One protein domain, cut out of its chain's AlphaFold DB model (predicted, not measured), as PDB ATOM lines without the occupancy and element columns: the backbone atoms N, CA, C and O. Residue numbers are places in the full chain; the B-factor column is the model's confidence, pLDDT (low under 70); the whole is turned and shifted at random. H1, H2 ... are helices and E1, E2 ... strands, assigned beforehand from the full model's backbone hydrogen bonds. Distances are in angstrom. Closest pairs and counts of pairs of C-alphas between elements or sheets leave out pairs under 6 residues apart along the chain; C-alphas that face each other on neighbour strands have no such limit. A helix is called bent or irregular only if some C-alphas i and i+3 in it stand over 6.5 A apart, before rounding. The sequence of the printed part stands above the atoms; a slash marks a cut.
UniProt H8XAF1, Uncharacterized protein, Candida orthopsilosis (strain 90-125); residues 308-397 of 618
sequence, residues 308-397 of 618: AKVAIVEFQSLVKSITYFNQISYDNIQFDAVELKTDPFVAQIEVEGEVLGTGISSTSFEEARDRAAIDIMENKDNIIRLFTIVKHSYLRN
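AT A GLANCE: This is residues 308 to 397 of the 618 residues of an uncharacterized protein of Candida orthopsilosis (strain 90-125) (UniProt H8XAF1). A long, twisted sheet of three antiparallel strands, E1, E2 and E3, has the helix H2 packed slantwise over one of its faces, and the helix H1 lies beyond H2, packing on it with residues 308 to 315. The helix H3 turns off past the end of H2 and packs on the sheet with residues 381 to 390, while residues 386 to 390 also meet H1. The printed part has 90 residues, with three named helices and three named strands in the order H1 E1 E2 E3 H2 H3, and its class is mixed, helices and strands. The sheet's order is E1 - E2 - E3, all antiparallel. The whole is compact, with a radius of gyration of the C-alphas of 13.0 A, yet elongated in outline, spanning 39 by 22 by 20 A.

IN THESE COORDINATES: Begin with the sheet and find C-alpha 335 at (3.659, 11.368, 73.524); from there E1 runs through residues 335 to 342 for 20.6 A. E2, residues 345 to 351, covers 20.0 A from first to last C-alpha, and E3, residues 354 to 361, covers 21.4 A. Next comes H2, residues 365 to 378, 20.0 A long. Then find C-alpha 380 at (18.781, 1.097, 67.426), where H3 begins; it takes in residues 380 to 397, is 26.1 A long and ends with C-alpha 397 at (-4.228, -1.918, 79.313). Go back to C-alpha 308 at (15.954, 17.560, 61.292) for H1, residues 308 to 325, 26.2 A long; it is irregular, but only just, with C-alphas 309 and 312 lying 6.6 A apart.

HOW THE PARTS SIT: The strands form a meander, each strand the antiparallel neighbour of the one before, with E1 and E3 as edge strands. Look across the hairpin of E1 and E2, whose directions stand at 159 degrees: N 338 and O 348 are within hydrogen-bond range at 2.8 A. In the hairpin of E2 and E3, at 160 degrees, N 361 and O 345 are 2.8 A apart and N 347 and O 359 are 2.9 A apart. The sheet is strongly twisted, only just, with C-alphas up to 4.4 A off its best plane. With H2 and H3 it makes two layers, helices on one face of a sheet. H2 is on the sheet at a height of 5.0 A, and its closest C-alphas to E3 are those of Gly 359 and Ala 372, 3.8 A apart. On the local plane H2 and E3 stand at 57 degrees, only just slantwise. H3 is on the sheet at a height of 9.8 A; the closest C-alphas of E3 and H3 are those of Leu 356 and Asn 382, 5.9 A apart. H2 and H3 touch only at the corner, and only just, with 3 pairs of C-alphas within 8 A, the closest being Ile 376 and Asn 382 at 5.4 A; their lines are about perpendicular, at 84 degrees. H1 touches H2 with residues 308 to 315 alone, at a steep tilt of 55 degrees, the same way; the closest C-alphas are those of Ala 308 and Asp 370, 4.9 A apart. H1 touches H3 with residues 319 to 323 alone, and the closest C-alphas are those of Ile 322 and Phe 387, 6.9 A apart. H1 is apart from E2 and E3. In H2 and H3 every O i to N i+4 pair is within hydrogen-bond range; in H1, 12 of 14 are.

THE WHOLE: The two C-alphas farthest apart are those of Gln 327 and Asp 343, at 40.4 A. The printed part has no cut, and no link is long; the link from H1 to E1, nine residues, is short, and the others are tight. The mean pLDDT of the printed part is 77.8, and the model's confidence is under 70 at residues 308 to 310, 326 to 334 and 396 to 397.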
ATOM      1  N   ALA A 308      16.632  17.331  60.008       55.62
ATOM      2  CA  ALA A 308      15.954  17.560  61.292       55.62
ATOM      3  C   ALA A 308      14.423  17.685  61.169       55.62
ATOM      4  O   ALA A 308      13.690  17.013  61.892       55.62
ATOM      5  N   LYS A 309      13.911  18.446  60.197       55.66
ATOM      6  CA  LYS A 309      12.467  18.746  60.121       55.66
ATOM      7  C   LYS A 309      11.582  17.559  59.735       55.66
ATOM      8  O   LYS A 309      10.382  17.576  60.004       55.66
ATOM      9  N   VAL A 310      12.152  16.523  59.116       62.91
ATOM     10  CA  VAL A 310      11.423  15.303  58.726       62.91
ATOM     11  C   VAL A 310      11.466  14.250  59.836       62.91
ATOM     12  O   VAL A 310      10.540  13.448  59.960       62.91
ATOM     13  N   ALA A 311      12.478  14.300  60.704       70.69
ATOM     14  CA  ALA A 311      12.707  13.293  61.733       70.69
ATOM     15  C   ALA A 311      11.531  13.146  62.709       70.69
ATOM     16  O   ALA A 311      11.176  12.028  63.078       70.69
ATOM     17  N   ILE A 312      10.870  14.248  63.088       75.38
ATOM     18  CA  ILE A 312       9.704  14.188  63.982       75.38
ATOM     19  C   ILE A 312       8.493  13.519  63.313       75.38
ATOM     20  O   ILE A 312       7.762  12.771  63.959       75.38
ATOM     21  N   VAL A 313       8.299  13.744  62.010       75.94
ATOM     22  CA  VAL A 313       7.204  13.148  61.228       75.94
ATOM     23  C   VAL A 313       7.469  11.661  60.986       75.94
ATOM     24  O   VAL A 313       6.562  10.840  61.128       75.94
ATOM     25  N   GLU A 314       8.713  11.294  60.674       79.44
ATOM     26  CA  GLU A 314       9.140   9.895  60.556       79.44
ATOM     27  C   GLU A 314       8.987   9.144  61.876       79.44
ATOM     28  O   GLU A 314       8.406   8.057  61.897       79.44
ATOM     29  N   PHE A 315       9.421   9.750  62.982       82.00
ATOM     30  CA  PHE A 315       9.235   9.197  64.317       82.00
ATOM     31  C   PHE A 315       7.745   8.980  64.631       82.00
ATOM     32  O   PHE A 315       7.355   7.885  65.034       82.00
ATOM     33  N   GLN A 316       6.875   9.965  64.378       80.25
ATOM     34  CA  GLN A 316       5.425   9.819  64.582       80.25
ATOM     35  C   GLN A 316       4.817   8.706  63.716       80.25
ATOM     36  O   GLN A 316       3.984   7.927  64.188       80.25
ATOM     37  N   SER A 317       5.245   8.593  62.455       79.56
ATOM     38  CA  SER A 317       4.829   7.515  61.554       79.56
ATOM     39  C   SER A 317       5.266   6.139  62.067       79.56
ATOM     40  O   SER A 317       4.493   5.174  62.017       79.56
ATOM     41  N   LEU A 318       6.476   6.046  62.627       81.94
ATOM     42  CA  LEU A 318       6.992   4.834  63.250       81.94
ATOM     43  C   LEU A 318       6.162   4.452  64.481       81.94
ATOM     44  O   LEU A 318       5.686   3.321  64.549       81.94
ATOM     45  N   VAL A 319       5.907   5.387  65.403       80.00
ATOM     46  CA  VAL A 319       5.044   5.154  66.576       80.00
ATOM     47  C   VAL A 319       3.678   4.636  66.134       80.00
ATOM     48  O   VAL A 319       3.228   3.596  66.611       80.00
ATOM     49  N   LYS A 320       3.057   5.294  65.149       77.94
ATOM     50  CA  LYS A 320       1.759   4.898  64.591       77.94
ATOM     51  C   LYS A 320       1.784   3.502  63.955       77.94
ATOM     52  O   LYS A 320       0.842   2.729  64.096       77.94
ATOM     53  N   SER A 321       2.867   3.147  63.275       77.00
ATOM     54  CA  SER A 321       3.039   1.812  62.692       77.00
ATOM     55  C   SER A 321       3.176   0.735  63.775       77.00
ATOM     56  O   SER A 321       2.580  -0.337  63.663       77.00
ATOM     57  N   ILE A 322       3.905   1.031  64.856       76.12
ATOM     58  CA  ILE A 322       4.084   0.126  66.000       76.12
ATOM     59  C   ILE A 322       2.767  -0.043  66.770       76.12
ATOM     60  O   ILE A 322       2.445  -1.160  67.184       76.12
ATOM     61  N   THR A 323       1.971   1.014  66.942       74.94
ATOM     62  CA  THR A 323       0.655   0.903  67.590       74.94
ATOM     63  C   THR A 323      -0.317   0.075  66.764       74.94
ATOM     64  O   THR A 323      -0.954  -0.824  67.317       74.94
ATOM     65  N   TYR A 324      -0.370   0.286  65.443       74.44
ATOM     66  CA  TYR A 324      -1.183  -0.540  64.548       74.44
ATOM     67  C   TYR A 324      -0.766  -2.010  64.578       74.44
ATOM     68  O   TYR A 324      -1.629  -2.882  64.680       74.44
ATOM     69  N   PHE A 325       0.539  -2.295  64.547       74.06
ATOM     70  CA  PHE A 325       1.050  -3.664  64.644       74.06
ATOM     71  C   PHE A 325       0.614  -4.354  65.946       74.06
ATOM     72  O   PHE A 325       0.264  -5.533  65.940       74.06
ATOM     73  N   ASN A 326       0.573  -3.610  67.054       65.69
ATOM     74  CA  ASN A 326       0.160  -4.118  68.362       65.69
ATOM     75  C   ASN A 326      -1.355  -3.992  68.639       65.69
ATOM     76  O   ASN A 326      -1.786  -4.280  69.753       65.69
ATOM     77  N   GLN A 327      -2.171  -3.596  67.650       65.56
ATOM     78  CA  GLN A 327      -3.627  -3.391  67.775       65.56
ATOM     79  C   GLN A 327      -4.029  -2.396  68.887       65.56
ATOM     80  O   GLN A 327      -5.067  -2.550  69.531       65.56
ATOM     81  N   ILE A 328      -3.208  -1.371  69.126       64.81
ATOM     82  CA  ILE A 328      -3.466  -0.304  70.104       64.81
ATOM     83  C   ILE A 328      -4.013   0.917  69.358       64.81
ATOM     84  O   ILE A 328      -3.481   1.286  68.310       64.81
ATOM     85  N   SER A 329      -5.045   1.577  69.897       61.88
ATOM     86  CA  SER A 329      -5.461   2.887  69.379       61.88
ATOM     87  C   SER A 329      -4.366   3.917  69.659       61.88
ATOM     88  O   SER A 329      -3.889   4.004  70.787       61.88
ATOM     89  N   TYR A 330      -3.972   4.693  68.649       58.00
ATOM     90  CA  TYR A 330      -2.902   5.695  68.762       58.00
ATOM     91  C   TYR A 330      -3.156   6.715  69.889       58.00
ATOM     92  O   TYR A 330      -2.210   7.152  70.530       58.00
ATOM     93  N   ASP A 331      -4.425   6.995  70.203       61.09
ATOM     94  CA  ASP A 331      -4.841   7.910  71.280       61.09
ATOM     95  C   ASP A 331      -4.505   7.413  72.699       61.09
ATOM     96  O   ASP A 331      -4.592   8.177  73.656       61.09
ATOM     97  N   ASN A 332      -4.132   6.138  72.852       62.38
ATOM     98  CA  ASN A 332      -3.816   5.539  74.151       62.38
ATOM     99  C   ASN A 332      -2.328   5.622  74.514       62.38
ATOM    100  O   ASN A 332      -1.947   5.057  75.536       62.38
ATOM    101  N   ILE A 333      -1.495   6.242  73.671       66.56
ATOM    102  CA  ILE A 333      -0.068   6.426  73.941       66.56
ATOM    103  C   ILE A 333       0.203   7.904  74.163       66.56
ATOM    104  O   ILE A 333       0.037   8.715  73.252       66.56
ATOM    105  N   GLN A 334       0.641   8.247  75.370       69.56
ATOM    106  CA  GLN A 334       1.044   9.603  75.697       69.56
ATOM    107  C   GLN A 334       2.415   9.890  75.076       69.56
ATOM    108  O   GLN A 334       3.404   9.223  75.385       69.56
ATOM    109  N   PHE A 335       2.455  10.878  74.185       73.50
ATOM    110  CA  PHE A 335       3.659  11.368  73.524       73.50
ATOM    111  C   PHE A 335       3.779  12.866  73.784       73.50
ATOM    112  O   PHE A 335       2.925  13.626  73.331       73.50
ATOM    113  N   ASP A 336       4.850  13.272  74.464       78.12
ATOM    114  CA  ASP A 336       5.105  14.670  74.796       78.12
ATOM    115  C   ASP A 336       6.555  15.049  74.455       78.12
ATOM    116  O   ASP A 336       7.506  14.307  74.712       78.12
ATOM    117  N   ALA A 337       6.724  16.227  73.848       82.06
ATOM    118  CA  ALA A 337       8.026  16.859  73.664       82.06
ATOM    119  C   ALA A 337       8.187  17.949  74.728       82.06
ATOM    120  O   ALA A 337       7.471  18.951  74.702       82.06
ATOM    121  N   VAL A 338       9.119  17.750  75.656       83.94
ATOM    122  CA  VAL A 338       9.313  18.613  76.824       83.94
ATOM    123  C   VAL A 338      10.510  19.535  76.606       83.94
ATOM    124  O   VAL A 338      11.589  19.096  76.203       83.94
ATOM    125  N   GLU A 339      10.325  20.827  76.883       86.62
ATOM    126  CA  GLU A 339      11.405  21.812  76.927       86.62
ATOM    127  C   GLU A 339      12.060  21.805  78.312       86.62
ATOM    128  O   GLU A 339      11.440  22.166  79.311       86.62
ATOM    129  N   LEU A 340      13.324  21.382  78.382       79.38
ATOM    130  CA  LEU A 340      14.084  21.310  79.635       79.38
ATOM    131  C   LEU A 340      14.821  22.614  79.948       79.38
ATOM    132  O   LEU A 340      15.012  22.965  81.114       79.38
ATOM    133  N   LYS A 341      15.309  23.295  78.907       77.56
ATOM    134  CA  LYS A 341      16.086  24.535  79.001       77.56
ATOM    135  C   LYS A 341      15.839  25.396  77.773       77.56
ATOM    136  O   LYS A 341      15.712  24.861  76.679       77.56
ATOM    137  N   THR A 342      15.847  26.707  77.984       74.50
ATOM    138  CA  THR A 342      15.637  27.745  76.965       74.50
ATOM    139  C   THR A 342      16.939  28.344  76.421       74.50
ATOM    140  O   THR A 342      16.911  28.963  75.365       74.50
ATOM    141  N   ASP A 343      18.085  28.161  77.094       70.19
ATOM    142  CA  ASP A 343      19.399  28.605  76.596       70.19
ATOM    143  C   ASP A 343      20.559  27.706  77.102       70.19
ATOM    144  O   ASP A 343      20.892  27.740  78.295       70.19
ATOM    145  N   PRO A 344      21.169  26.867  76.239       71.25
ATOM    146  CA  PRO A 344      20.683  26.510  74.902       71.25
ATOM    147  C   PRO A 344      19.328  25.783  74.981       71.25
ATOM    148  O   PRO A 344      19.007  25.187  76.013       71.25
ATOM    149  N   PHE A 345      18.547  25.803  73.895       81.50
ATOM    150  CA  PHE A 345      17.281  25.071  73.818       81.50
ATOM    151  C   PHE A 345      17.545  23.567  73.907       81.50
ATOM    152  O   PHE A 345      18.243  23.003  73.062       81.50
ATOM    153  N   VAL A 346      16.985  22.909  74.920       85.69
ATOM    154  CA  VAL A 346      17.081  21.456  75.103       85.69
ATOM    155  C   VAL A 346      15.680  20.868  75.072       85.69
ATOM    156  O   VAL A 346      14.860  21.182  75.936       85.69
ATOM    157  N   ALA A 347      15.427  20.001  74.096       87.69
ATOM    158  CA  ALA A 347      14.178  19.269  73.960       87.69
ATOM    159  C   ALA A 347      14.385  17.786  74.266       87.69
ATOM    160  O   ALA A 347      15.400  17.188  73.896       87.69
ATOM    161  N   GLN A 348      13.394  17.194  74.916       89.94
ATOM    162  CA  GLN A 348      13.360  15.785  75.267       89.94
ATOM    163  C   GLN A 348      12.064  15.169  74.753       89.94
ATOM    164  O   GLN A 348      10.995  15.753  74.913       89.94
ATOM    165  N   ILE A 349      12.165  14.008  74.109       87.88
ATOM    166  CA  ILE A 349      10.998  13.251  73.653       87.88
ATOM    167  C   ILE A 349      10.712  12.145  74.663       87.88
ATOM    168  O   ILE A 349      11.560  11.273  74.892       87.88
ATOM    169  N   GLU A 350       9.505  12.178  75.225       86.31
ATOM    170  CA  GLU A 350       9.003  11.192  76.175       86.31
ATOM    171  C   GLU A 350       7.808  10.428  75.594       86.31
ATOM    172  O   GLU A 350       6.905  11.007  74.984       86.31
ATOM    173  N   VAL A 351       7.799   9.108  75.791       83.25
ATOM    174  CA  VAL A 351       6.669   8.230  75.452       83.25
ATOM    175  C   VAL A 351       6.282   7.457  76.704       83.25
ATOM    176  O   VAL A 351       7.119   6.766  77.280       83.25
ATOM    177  N   GLU A 352       5.025   7.578  77.137       77.44
ATOM    178  CA  GLU A 352       4.507   6.967  78.377       77.44
ATOM    179  C   GLU A 352       5.338   7.322  79.635       77.44
ATOM    180  O   GLU A 352       5.436   6.535  80.577       77.44
ATOM    181  N   GLY A 353       5.946   8.516  79.649       73.94
ATOM    182  CA  GLY A 353       6.808   9.001  80.734       73.94
ATOM    183  C   GLY A 353       8.242   8.456  80.719       73.94
ATOM    184  O   GLY A 353       8.998   8.716  81.653       73.94
ATOM    185  N   GLU A 354       8.636   7.706  79.682       82.25
ATOM    186  CA  GLU A 354      10.024   7.295  79.470       82.25
ATOM    187  C   GLU A 354      10.721   8.161  78.419       82.25
ATOM    188  O   GLU A 354      10.219   8.383  77.316       82.25
ATOM    189  N   VAL A 355      11.931   8.596  78.760       85.81
ATOM    190  CA  VAL A 355      12.807   9.391  77.900       85.81
ATOM    191  C   VAL A 355      13.405   8.515  76.806       85.81
ATOM    192  O   VAL A 355      14.145   7.570  77.095       85.81
ATOM    193  N   LEU A 356      13.156   8.882  75.551       83.94
ATOM    194  CA  LEU A 356      13.676   8.161  74.389       83.94
ATOM    195  C   LEU A 356      14.791   8.900  73.659       83.94
ATOM    196  O   LEU A 356      15.701   8.251  73.154       83.94
ATOM    197  N   GLY A 357      14.731  10.228  73.603       85.94
ATOM    198  CA  GLY A 357      15.707  11.021  72.864       85.94
ATOM    199  C   GLY A 357      15.869  12.419  73.415       85.94
ATOM    200  O   GLY A 357      14.944  12.987  74.004       85.94
ATOM    201  N   THR A 358      17.054  12.975  73.195       88.50
ATOM    202  CA  THR A 358      17.407  14.330  73.626       88.50
ATOM    203  C   THR A 358      18.075  15.097  72.501       88.50
ATOM    204  O   THR A 358      18.970  14.589  71.833       88.50
ATOM    205  N   GLY A 359      17.660  16.345  72.311       85.00
ATOM    206  CA  GLY A 359      18.180  17.216  71.269       85.00
ATOM    207  C   GLY A 359      18.492  18.600  71.810       85.00
ATOM    208  O   GLY A 359      17.800  19.124  72.683       85.00
ATOM    209  N   ILE A 360      19.570  19.189  71.295       82.25
ATOM    210  CA  ILE A 360      20.055  20.507  71.707       82.25
ATOM    211  C   ILE A 360      20.107  21.402  70.476       82.25
ATOM    212  O   ILE A 360      20.680  21.015  69.453       82.25
ATOM    213  N   SER A 361      19.548  22.605  70.579       76.75
ATOM    214  CA  SER A 361      19.640  23.636  69.549       76.75
ATOM    215  C   SER A 361      19.933  25.015  70.138       76.75
ATOM    216  O   SER A 361      19.565  25.334  71.263       76.75
ATOM    217  N   SER A 362      20.604  25.850  69.353       74.50
ATOM    218  CA  SER A 362      20.875  27.255  69.686       74.50
ATOM    219  C   SER A 362      19.865  28.214  69.045       74.50
ATOM    220  O   SER A 362      19.933  29.415  69.280       74.50
ATOM    221  N   THR A 363      18.968  27.705  68.196       71.31
ATOM    222  CA  THR A 363      18.096  28.503  67.319       71.31
ATOM    223  C   THR A 363      16.637  28.500  67.776       71.31
ATOM    224  O   THR A 363      16.022  29.561  67.829       71.31
ATOM    225  N   SER A 364      16.070  27.331  68.094       80.06
ATOM    226  CA  SER A 364      14.682  27.182  68.545       80.06
ATOM    227  C   SER A 364      14.425  25.845  69.248       80.06
ATOM    228  O   SER A 364      15.133  24.857  69.025       80.06
ATOM    229  N   PHE A 365      13.357  25.798  70.054       81.94
ATOM    230  CA  PHE A 365      12.837  24.563  70.647       81.94
ATOM    231  C   PHE A 365      12.396  23.542  69.587       81.94
ATOM    232  O   PHE A 365      12.642  22.349  69.736       81.94
ATOM    233  N   GLU A 366      11.793  24.000  68.487       81.19
ATOM    234  CA  GLU A 366      11.356  23.131  67.385       81.19
ATOM    235  C   GLU A 366      12.541  22.395  66.753       81.19
ATOM    236  O   GLU A 366      12.478  21.184  66.564       81.19
ATOM    237  N   GLU A 367      13.657  23.091  66.521       78.50
ATOM    238  CA  GLU A 367      14.875  22.467  66.002       78.50
ATOM    239  C   GLU A 367      15.524  21.532  67.035       78.50
ATOM    240  O   GLU A 367      16.042  20.474  66.677       78.50
ATOM    241  N   ALA A 368      15.473  21.877  68.328       82.75
ATOM    242  CA  ALA A 368      15.934  20.986  69.390       82.75
ATOM    243  C   ALA A 368      15.101  19.692  69.440       82.75
ATOM    244  O   ALA A 368      15.663  18.605  69.573       82.75
ATOM    245  N   ARG A 369      13.775  19.785  69.282       85.31
ATOM    246  CA  ARG A 369      12.850  18.639  69.247       85.31
ATOM    247  C   ARG A 369      13.117  17.741  68.045       85.31
ATOM    248  O   ARG A 369      13.166  16.522  68.169       85.31
ATOM    249  N   ASP A 370      13.311  18.348  66.890       82.81
ATOM    250  CA  ASP A 370      13.604  17.656  65.643       82.81
ATOM    251  C   ASP A 370      14.945  16.891  65.726       82.81
ATOM    252  O   ASP A 370      15.042  15.737  65.308       82.81
ATOM    253  N   ARG A 371      15.957  17.468  66.390       82.38
ATOM    254  CA  ARG A 371      17.216  16.770  66.722       82.38
ATOM    255  C   ARG A 371      17.026  15.638  67.733       82.38
ATOM    256  O   ARG A 371      17.679  14.608  67.599       82.38
ATOM    257  N   ALA A 372      16.128  15.796  68.705       87.38
ATOM    258  CA  ALA A 372      15.780  14.722  69.637       87.38
ATOM    259  C   ALA A 372      15.131  13.532  68.907       87.38
ATOM    260  O   ALA A 372      15.359  12.385  69.277       87.38
ATOM    261  N   ALA A 373      14.358  13.788  67.846       85.62
ATOM    262  CA  ALA A 373      13.788  12.733  67.010       85.62
ATOM    263  C   ALA A 373      14.859  12.012  66.174       85.62
ATOM    264  O   ALA A 373      14.810  10.788  66.066       85.62
ATOM    265  N   ILE A 374      15.858  12.736  65.646       83.81
ATOM    266  CA  ILE A 374      17.016  12.120  64.969       83.81
ATOM    267  C   ILE A 374      17.752  11.164  65.914       83.81
ATOM    268  O   ILE A 374      18.008  10.024  65.539       83.81
ATOM    269  N   ASP A 375      18.037  11.598  67.146       86.25
ATOM    270  CA  ASP A 375      18.733  10.792  68.164       86.25
ATOM    271  C   ASP A 375      18.024   9.447  68.439       86.25
ATOM    272  O   ASP A 375      18.658   8.404  68.617       86.25
ATOM    273  N   ILE A 376      16.688   9.430  68.386       85.62
ATOM    274  CA  ILE A 376      15.903   8.192  68.503       85.62
ATOM    275  C   ILE A 376      16.046   7.320  67.256       85.62
ATOM    276  O   ILE A 376      16.220   6.108  67.373       85.62
ATOM    277  N   MET A 377      15.941   7.920  66.071       81.38
ATOM    278  CA  MET A 377      15.911   7.199  64.796       81.38
ATOM    279  C   MET A 377      17.282   6.628  64.402       81.38
ATOM    280  O   MET A 377      17.349   5.572  63.771       81.38
ATOM    281  N   GLU A 378      18.379   7.278  64.792       81.81
ATOM    282  CA  GLU A 378      19.740   6.789  64.549       81.81
ATOM    283  C   GLU A 378      20.147   5.678  65.530       81.81
ATOM    284  O   GLU A 378      20.907   4.769  65.173       81.81
ATOM    285  N   ASN A 379      19.617   5.701  66.760       82.75
ATOM    286  CA  ASN A 379      19.970   4.739  67.795       82.75
ATOM    287  C   ASN A 379      19.015   3.531  67.833       82.75
ATOM    288  O   ASN A 379      17.881   3.594  68.313       82.75
ATOM    289  N   LYS A 380      19.527   2.368  67.414       81.94
ATOM    290  CA  LYS A 380      18.781   1.097  67.426       81.94
ATOM    291  C   LYS A 380      18.251   0.717  68.811       81.94
ATOM    292  O   LYS A 380      17.165   0.146  68.889       81.94
ATOM    293  N   ASP A 381      18.971   1.038  69.885       84.62
ATOM    294  CA  ASP A 381      18.532   0.729  71.248       84.62
ATOM    295  C   ASP A 381      17.309   1.564  71.649       84.62
ATOM    296  O   ASP A 381      16.400   1.049  72.302       84.62
ATOM    297  N   ASN A 382      17.230   2.819  71.195       83.44
ATOM    298  CA  ASN A 382      16.078   3.692  71.432       83.44
ATOM    299  C   ASN A 382      14.845   3.203  70.658       83.44
ATOM    300  O   ASN A 382      13.746   3.173  71.210       83.44
ATOM    301  N   ILE A 383      15.023   2.712  69.427       83.25
ATOM    302  CA  ILE A 383      13.940   2.063  68.670       83.25
ATOM    303  C   ILE A 383      13.464   0.793  69.395       83.25
ATOM    304  O   ILE A 383      12.263   0.604  69.582       83.25
ATOM    305  N   ILE A 384      14.373  -0.071  69.861       83.75
ATOM    306  CA  ILE A 384      14.012  -1.285  70.621       83.75
ATOM    307  C   ILE A 384      13.271  -0.925  71.920       83.75
ATOM    308  O   ILE A 384      12.285  -1.584  72.277       83.75
ATOM    309  N   ARG A 385      13.699   0.136  72.613       84.12
ATOM    310  CA  ARG A 385      13.002   0.674  73.789       84.12
ATOM    311  C   ARG A 385      11.604   1.166  73.441       84.12
ATOM    312  O   ARG A 385      10.668   0.774  74.129       84.12
ATOM    313  N   LEU A 386      11.427   1.898  72.342       83.75
ATOM    314  CA  LEU A 386      10.110   2.329  71.868       83.75
ATOM    315  C   LEU A 386       9.165   1.133  71.661       83.75
ATOM    316  O   LEU A 386       8.048   1.130  72.176       83.75
ATOM    317  N   PHE A 387       9.621   0.074  70.983       82.19
ATOM    318  CA  PHE A 387       8.836  -1.161  70.835       82.19
ATOM    319  C   PHE A 387       8.470  -1.792  72.186       82.19
ATOM    320  O   PHE A 387       7.365  -2.312  72.356       82.19
ATOM    321  N   THR A 388       9.392  -1.749  73.146       83.75
ATOM    322  CA  THR A 388       9.206  -2.309  74.488       83.75
ATOM    323  C   THR A 388       8.168  -1.512  75.282       83.75
ATOM    324  O   THR A 388       7.241  -2.115  75.823       83.75
ATOM    325  N   ILE A 389       8.252  -0.178  75.273       82.50
ATOM    326  CA  ILE A 389       7.304   0.732  75.937       82.50
ATOM    327  C   ILE A 389       5.891   0.533  75.380       82.50
ATOM    328  O   ILE A 389       4.955   0.266  76.136       82.50
ATOM    329  N   VAL A 390       5.738   0.552  74.050       78.81
ATOM    330  CA  VAL A 390       4.433   0.370  73.394       78.81
ATOM    331  C   VAL A 390       3.828  -1.001  73.735       78.81
ATOM    332  O   VAL A 390       2.638  -1.114  74.038       78.81
ATOM    333  N   LYS A 391       4.652  -2.057  73.765       77.94
ATOM    334  CA  LYS A 391       4.222  -3.407  74.156       77.94
ATOM    335  C   LYS A 391       3.829  -3.497  75.635       77.94
ATOM    336  O   LYS A 391       2.861  -4.184  75.963       77.94
ATOM    337  N   HIS A 392       4.548  -2.828  76.535       78.88
ATOM    338  CA  HIS A 392       4.196  -2.789  77.956       78.88
ATOM    339  C   HIS A 392       2.897  -2.019  78.207       78.88
ATOM    340  O   HIS A 392       2.060  -2.502  78.974       78.88
ATOM    341  N   SER A 393       2.681  -0.899  77.514       74.12
ATOM    342  CA  SER A 393       1.425  -0.143  77.581       74.12
ATOM    343  C   SER A 393       0.232  -0.993  77.104       74.12
ATOM    344  O   SER A 393      -0.795  -1.071  77.784       74.12
ATOM    345  N   TYR A 394       0.399  -1.786  76.032       70.69
ATOM    346  CA  TYR A 394      -0.600  -2.784  75.615       70.69
ATOM    347  C   TYR A 394      -0.923  -3.814  76.707       70.69
ATOM    348  O   TYR A 394      -2.093  -4.055  77.015       70.69
ATOM    349  N   LEU A 395       0.102  -4.431  77.306       70.56
ATOM    350  CA  LEU A 395      -0.091  -5.460  78.334       70.56
ATOM    351  C   LEU A 395      -0.778  -4.900  79.585       70.56
ATOM    352  O   LEU A 395      -1.666  -5.554  80.134       70.56
ATOM    353  N   ARG A 396      -0.418  -3.677  79.993       68.94
ATOM    354  CA  ARG A 396      -1.023  -2.975  81.131       68.94
ATOM    355  C   ARG A 396      -2.498  -2.659  80.883       68.94
ATOM    356  O   ARG A 396      -3.336  -2.934  81.743       68.94
ATOM    357  N   ASN A 397      -2.838  -2.178  79.690       64.19
ATOM    358  CA  ASN A 397      -4.228  -1.918  79.313       64.19
ATOM    359  C   ASN A 397      -5.056  -3.207  79.227       64.19
ATOM    360  O   ASN A 397      -6.232  -3.200  79.578       64.19
TER     361      ASN A 397